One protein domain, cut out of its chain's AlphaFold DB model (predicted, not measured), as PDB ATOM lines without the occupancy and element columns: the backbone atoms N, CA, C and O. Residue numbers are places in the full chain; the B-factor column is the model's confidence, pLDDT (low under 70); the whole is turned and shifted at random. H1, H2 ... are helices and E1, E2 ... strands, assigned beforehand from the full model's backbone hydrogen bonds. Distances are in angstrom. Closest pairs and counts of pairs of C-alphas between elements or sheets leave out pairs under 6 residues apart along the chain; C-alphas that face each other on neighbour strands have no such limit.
ATOM      1  N   THR A   4       7.993   7.542  38.163       92.88
ATOM      2  CA  THR A   4       7.013   6.822  37.335       92.88
ATOM      3  C   THR A   4       6.992   7.437  35.945       92.88
ATOM      4  O   THR A   4       6.715   8.622  35.809       92.88
ATOM      5  N   ILE A   5       7.301   6.634  34.930       89.94
ATOM      6  CA  ILE A   5       7.298   7.032  33.523       89.94
ATOM      7  C   ILE A   5       5.982   6.553  32.919       89.94
ATOM      8  O   ILE A   5       5.675   5.362  32.978       89.94
ATOM      9  N   ILE A   6       5.206   7.477  32.364       90.19
ATOM     10  CA  ILE A   6       3.940   7.182  31.695       90.19
ATOM     11  C   ILE A   6       4.159   7.408  30.204       90.19
ATOM     12  O   ILE A   6       4.493   8.516  29.795       90.19
ATOM     13  N   ALA A   7       4.009   6.349  29.413       88.38
ATOM     14  CA  ALA A   7       4.176   6.387  27.967       88.38
ATOM     15  C   ALA A   7       2.855   6.034  27.280       88.38
ATOM     16  O   ALA A   7       2.160   5.102  27.686       88.38
ATOM     17  N   THR A   8       2.507   6.777  26.237       86.56
ATOM     18  CA  THR A   8       1.336   6.502  25.401       86.56
ATOM     19  C   THR A   8       1.718   5.575  24.254       86.56
ATOM     20  O   THR A   8       2.626   5.879  23.481       86.56
ATOM     21  N   GLY A   9       0.990   4.473  24.103       82.44
ATOM     22  CA  GLY A   9       1.258   3.460  23.088       82.44
ATOM     23  C   GLY A   9       2.413   2.524  23.456       82.44
ATOM     24  O   GLY A   9       3.114   2.711  24.446       82.44
ATOM     25  N   LYS A  10       2.589   1.476  22.643       80.19
ATOM     26  CA  LYS A  10       3.706   0.532  22.767       80.19
ATOM     27  C   LYS A  10       4.805   0.905  21.784       80.19
ATOM     28  O   LYS A  10       4.528   1.029  20.588       80.19
ATOM     29  N   CYS A  11       6.041   1.023  22.260       81.44
ATOM     30  CA  CYS A  11       7.187   1.184  21.372       81.44
ATOM     31  C   CYS A  11       7.438  -0.136  20.622       81.44
ATOM     32  O   CYS A  11       7.558  -1.194  21.236       81.44
ATOM     33  N   LYS A  12       7.477  -0.087  19.286       82.56
ATOM     34  CA  LYS A  12       7.737  -1.259  18.426       82.56
ATOM     35  C   LYS A  12       9.176  -1.308  17.901       82.56
ATOM     36  O   LYS A  12       9.594  -2.327  17.355       82.56
ATOM     37  N   GLU A  13       9.916  -0.216  18.048       88.88
ATOM     38  CA  GLU A  13      11.267  -0.049  17.518       88.88
ATOM     39  C   GLU A  13      12.288  -0.632  18.501       88.88
ATOM     40  O   GLU A  13      12.478  -0.129  19.609       88.88
ATOM     41  N   LYS A  14      12.940  -1.730  18.098       89.00
ATOM     42  CA  LYS A  14      13.840  -2.500  18.973       89.00
ATOM     43  C   LYS A  14      15.068  -1.706  19.417       89.00
ATOM     44  O   LYS A  14      15.482  -1.836  20.567       89.00
ATOM     45  N   ASP A  15      15.619  -0.876  18.535       89.75
ATOM     46  CA  ASP A  15      16.810  -0.078  18.838       89.75
ATOM     47  C   ASP A  15      16.513   0.961  19.925       89.75
ATOM     48  O   ASP A  15      17.271   1.099  20.885       89.75
ATOM     49  N   ILE A  16      15.350   1.617  19.840       88.56
ATOM     50  CA  ILE A  16      14.889   2.568  20.857       88.56
ATOM     51  C   ILE A  16      14.642   1.859  22.189       88.56
ATOM     52  O   ILE A  16      15.102   2.338  23.224       88.56
ATOM     53  N   LEU A  17      13.978   0.699  22.177       90.00
ATOM     54  CA  LEU A  17      13.740  -0.089  23.394       90.00
ATOM     55  C   LEU A  17      15.047  -0.458  24.110       90.00
ATOM     56  O   LEU A  17      15.155  -0.273  25.322       90.00
ATOM     57  N   SER A  18      16.056  -0.909  23.361       92.06
ATOM     58  CA  SER A  18      17.377  -1.255  23.904       92.06
ATOM     59  C   SER A  18      18.058  -0.063  24.591       92.06
ATOM     60  O   SER A  18      18.630  -0.178  25.686       92.06
ATOM     61  N   ILE A  19      17.951   1.118  23.979       93.19
ATOM     62  CA  ILE A  19      18.474   2.362  24.542       93.19
ATOM     63  C   ILE A  19      17.705   2.735  25.817       93.19
ATOM     64  O   ILE A  19      18.328   2.999  26.852       93.19
ATOM     65  N   CYS A  20      16.369   2.699  25.784       91.12
ATOM     66  CA  CYS A  20      15.526   2.966  26.949       91.12
ATOM     67  C   CYS A  20      15.895   2.053  28.123       91.12
ATOM     68  O   CYS A  20      16.144   2.550  29.223       91.12
ATOM     69  N   ASP A  21      16.021   0.746  27.893       91.31
ATOM     70  CA  ASP A  21      16.412  -0.227  28.918       91.31
ATOM     71  C   ASP A  21      17.779   0.087  29.533       91.31
ATOM     72  O   ASP A  21      17.976  -0.058  30.745       91.31
ATOM     73  N   THR A  22      18.725   0.559  28.721       94.75
ATOM     74  CA  THR A  22      20.062   0.942  29.187       94.75
ATOM     75  C   THR A  22      19.999   2.128  30.149       94.75
ATOM     76  O   THR A  22      20.601   2.087  31.227       94.75
ATOM     77  N   TYR A  23      19.230   3.165  29.815       92.44
ATOM     78  CA  TYR A  23      19.047   4.324  30.695       92.44
ATOM     79  C   TYR A  23      18.226   3.984  31.942       92.44
ATOM     80  O   TYR A  23      18.562   4.424  33.042       92.44
ATOM     81  N   LEU A  24      17.204   3.141  31.809       91.62
ATOM     82  CA  LEU A  24      16.382   2.684  32.929       91.62
ATOM     83  C   LEU A  24      17.185   1.875  33.944       91.62
ATOM     84  O   LEU A  24      17.012   2.069  35.146       91.62
ATOM     85  N   LYS A  25      18.090   1.000  33.489       92.69
ATOM     86  CA  LYS A  25      19.011   0.275  34.380       92.69
ATOM     87  C   LYS A  25      19.872   1.236  35.196       92.69
ATOM     88  O   LYS A  25      20.014   1.037  36.399       92.69
ATOM     89  N   ARG A  26      20.392   2.298  34.569       92.88
ATOM     90  CA  ARG A  26      21.167   3.340  35.266       92.88
ATOM     91  C   ARG A  26      20.304   4.100  36.272       92.88
ATOM     92  O   ARG A  26      20.750   4.350  37.384       92.88
ATOM     93  N   LEU A  27      19.063   4.421  35.910       90.38
ATOM     94  CA  LEU A  27      18.145   5.180  36.761       90.38
ATOM     95  C   LEU A  27      17.682   4.389  37.998       90.38
ATOM     96  O   LEU A  27      17.580   4.961  39.084       90.38
ATOM     97  N   LYS A  28      17.470   3.072  37.855       89.19
ATOM     98  CA  LYS A  28      17.069   2.160  38.946       89.19
ATOM     99  C   LYS A  28      18.035   2.143  40.128       89.19
ATOM    100  O   LYS A  28      17.602   1.878  41.244       89.19
ATOM    101  N   ALA A  29      19.318   2.412  39.887       90.62
ATOM    102  CA  ALA A  29      20.330   2.464  40.941       90.62
ATOM    103  C   ALA A  29      20.118   3.640  41.909       90.62
ATOM    104  O   ALA A  29      20.511   3.557  43.068       90.62
ATOM    105  N   TYR A  30      19.481   4.718  41.444       93.38
ATOM    106  CA  TYR A  30      19.269   5.936  42.228       93.38
ATOM    107  C   TYR A  30      17.839   6.048  42.753       93.38
ATOM    108  O   TYR A  30      17.618   6.517  43.870       93.38
ATOM    109  N   PHE A  31      16.855   5.611  41.962       92.44
ATOM    110  CA  PHE A  31      15.442   5.744  42.301       92.44
ATOM    111  C   PHE A  31      14.656   4.484  41.931       92.44
ATOM    112  O   PHE A  31      14.855   3.930  40.852       92.44
ATOM    113  N   PRO A  32      13.675   4.061  42.747       92.25
ATOM    114  CA  PRO A  32      12.693   3.075  42.319       92.25
ATOM    115  C   PRO A  32      11.915   3.594  41.100       92.25
ATOM    116  O   PRO A  32      11.162   4.567  41.205       92.25
ATOM    117  N   THR A  33      12.096   2.948  39.945       91.31
ATOM    118  CA  THR A  33      11.448   3.321  38.676       91.31
ATOM    119  C   THR A  33      10.310   2.371  38.316       91.31
ATOM    120  O   THR A  33      10.495   1.150  38.360       91.31
ATOM    121  N   LYS A  34       9.181   2.910  37.853       90.12
ATOM    122  CA  LYS A  34       8.081   2.147  37.242       90.12
ATOM    123  C   LYS A  34       7.726   2.742  35.881       90.12
ATOM    124  O   LYS A  34       7.693   3.960  35.755       90.12
ATOM    125  N   ILE A  35       7.429   1.896  34.899       89.62
ATOM    126  CA  ILE A  35       6.930   2.318  33.583       89.62
ATOM    127  C   ILE A  35       5.488   1.850  33.453       89.62
ATOM    128  O   ILE A  35       5.162   0.732  33.856       89.62
ATOM    129  N   ILE A  36       4.633   2.722  32.936       90.00
ATOM    130  CA  ILE A  36       3.230   2.441  32.658       90.00
ATOM    131  C   ILE A  36       2.980   2.803  31.197       90.00
ATOM    132  O   ILE A  36       3.039   3.973  30.828       90.00
ATOM    133  N   GLU A  37       2.713   1.789  30.380       87.31
ATOM    134  CA  GLU A  37       2.265   1.972  29.001       87.31
ATOM    135  C   GLU A  37       0.742   2.080  28.986       87.31
ATOM    136  O   GLU A  37       0.032   1.162  29.408       87.31
ATOM    137  N   VAL A  38       0.234   3.209  28.510       89.19
ATOM    138  CA  VAL A  38      -1.197   3.469  28.370       89.19
ATOM    139  C   VAL A  38      -1.580   3.254  26.912       89.19
ATOM    140  O   VAL A  38      -0.881   3.710  26.010       89.19
ATOM    141  N   ALA A  39      -2.682   2.548  26.655       82.31
ATOM    142  CA  ALA A  39      -3.169   2.352  25.295       82.31
ATOM    143  C   ALA A  39      -3.448   3.710  24.633       82.31
ATOM    144  O   ALA A  39      -4.166   4.542  25.182       82.31
ATOM    145  N   GLN A  40      -2.883   3.928  23.447       74.62
ATOM    146  CA  GLN A  40      -3.187   5.111  22.652       74.62
ATOM    147  C   GLN A  40      -4.613   4.969  22.107       74.62
ATOM    148  O   GLN A  40      -4.953   3.940  21.515       74.62
ATOM    149  N   ALA A  41      -5.462   5.973  22.335       71.81
ATOM    150  CA  ALA A  41      -6.815   5.983  21.793       71.81
ATOM    151  C   ALA A  41      -6.761   5.937  20.255       71.81
ATOM    152  O   ALA A  41      -5.919   6.585  19.629       71.81
ATOM    153  N   LYS A  42      -7.649   5.149  19.633       60.34
ATOM    154  CA  LYS A  42      -7.788   5.127  18.170       60.34
ATOM    155  C   LYS A  42      -8.203   6.527  17.707       60.34
ATOM    156  O   LYS A  42      -9.258   6.995  18.117       60.34
ATOM    157  N   GLY A  43      -7.387   7.155  16.863       58.62
ATOM    158  CA  GLY A  43      -7.655   8.493  16.321       58.62
ATOM    159  C   GLY A  43      -6.816   9.622  16.920       58.62
ATOM    160  O   GLY A  43      -7.265  10.752  16.898       58.62
ATOM    161  N   GLN A  44      -5.643   9.327  17.485       55.44
ATOM    162  CA  GLN A  44      -4.608  10.338  17.705       55.44
ATOM    163  C   GLN A  44      -3.397   9.970  16.858       55.44
ATOM    164  O   GLN A  44      -2.563   9.163  17.280       55.44
ATOM    165  N   THR A  45      -3.303  10.500  15.642       62.38
ATOM    166  CA  THR A  45      -2.043  10.444  14.887       62.38
ATOM    167  C   THR A  45      -0.984  11.269  15.622       62.38
ATOM    168  O   THR A  45      -1.294  12.220  16.339       62.38
ATOM    169  N   ARG A  46       0.301  10.929  15.452       60.97
ATOM    170  CA  ARG A  46       1.433  11.668  16.053       60.97
ATOM    171  C   ARG A  46       1.370  13.180  15.756       60.97
ATOM    172  O   ARG A  46       1.790  13.989  16.574       60.97
ATOM    173  N   GLU A  47       0.787  13.535  14.614       61.22
ATOM    174  CA  GLU A  47       0.535  14.905  14.149       61.22
ATOM    175  C   GLU A  47      -0.550  15.640  14.958       61.22
ATOM    176  O   GLU A  47      -0.452  16.848  15.167       61.22
ATOM    177  N   GLU A  48      -1.576  14.937  15.443       59.66
ATOM    178  CA  GLU A  48      -2.648  15.521  16.261       59.66
ATOM    179  C   GLU A  48      -2.193  15.754  17.703       59.66
ATOM    180  O   GLU A  48      -2.556  16.761  18.311       59.66
ATOM    181  N   VAL A  49      -1.342  14.869  18.232       64.25
ATOM    182  CA  VAL A  49      -0.755  15.021  19.573       64.25
ATOM    183  C   VAL A  49       0.180  16.236  19.620       64.25
ATOM    184  O   VAL A  49       0.015  17.088  20.490       64.25
ATOM    185  N   GLN A  50       1.069  16.402  18.630       60.12
ATOM    186  CA  GLN A  50       1.968  17.567  18.552       60.12
ATOM    187  C   GLN A  50       1.218  18.903  18.414       60.12
ATOM    188  O   GLN A  50       1.631  19.908  18.990       60.12
ATOM    189  N   LYS A  51       0.095  18.930  17.679       58.69
ATOM    190  CA  LYS A  51      -0.744  20.135  17.553       58.69
ATOM    191  C   LYS A  51      -1.436  20.531  18.856       58.69
ATOM    192  O   LYS A  51      -1.682  21.719  19.056       58.69
ATOM    193  N   ASN A  52      -1.776  19.564  19.705       59.00
ATOM    194  CA  ASN A  52      -2.407  19.834  20.995       59.00
ATOM    195  C   ASN A  52      -1.388  20.266  22.057       59.00
ATOM    196  O   ASN A  52      -1.705  21.136  22.860       59.00
ATOM    197  N   GLU A  53      -0.165  19.728  22.034       55.38
ATOM    198  CA  GLU A  53       0.908  20.142  22.953       55.38
ATOM    199  C   GLU A  53       1.426  21.559  22.659       55.38
ATOM    200  O   GLU A  53       1.727  22.299  23.588       55.38
ATOM    201  N   ALA A  54       1.463  21.985  21.390       55.34
ATOM    202  CA  ALA A  54       1.885  23.337  20.995       55.34
ATOM    203  C   ALA A  54       0.843  24.446  21.274       55.34
ATOM    204  O   ALA A  54       1.097  25.616  20.986       55.34
ATOM    205  N   LYS A  55      -0.348  24.084  21.766       49.59
ATOM    206  CA  LYS A  55      -1.446  25.011  22.091       49.59
ATOM    207  C   LYS A  55      -1.591  25.297  23.590       49.59
ATOM    208  O   LYS A  55      -2.517  26.020  23.956       49.59
TER     209      LYS A  55
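AT A GLANCE: This is residues 4 to 55 of the 56 residues of an uncharacterized protein of Nitrospinaceae bacterium (UniProt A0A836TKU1). Two parallel strands, E1 and E2, lie side by side as a narrow ribbon; H1 stands off from it, and residues 42 to 55, with H2, stick out away from H1. The 52 printed residues, with two named helices and two named strands in the order E1, H1, E2, H2, are mixed in class. The whole is loose, radius of gyration of the C-alphas 13.6 A, spanning 36 by 23 by 19 A.

HOW THE PARTS SIT: E1, residues 4 to 8, and E2, residues 33 to 38, are parallel at 21 degrees; N 5 and O 34 are within hydrogen-bond range at 2.8 A. With H1, residues 14 to 28, they form a strand-helix-strand unit, parallel neighbour strands with a helix between, its crossover right-handed. The closest C-alphas of H1 and E2, Leu 27 and Thr 33, are 7.2 A apart. H2, residues 46 to 53, is apart from E1 and H1. In H1 and H2 every O i to N i+4 pair is within range.

IN THESE COORDINATES: From first to last C-alpha, E1 measures 13.2 A from (7.013, 6.822, 37.335), H1 20.8 A, E2 16.3 A and H2 10.9 A, to (0.908, 20.142, 22.953).

THE WHOLE: The farthest C-alphas, Ala 29 and Gly 43, are 37.8 A apart. The printed part has no cut and no long link. Residues 42 to 55 have pLDDT under 70.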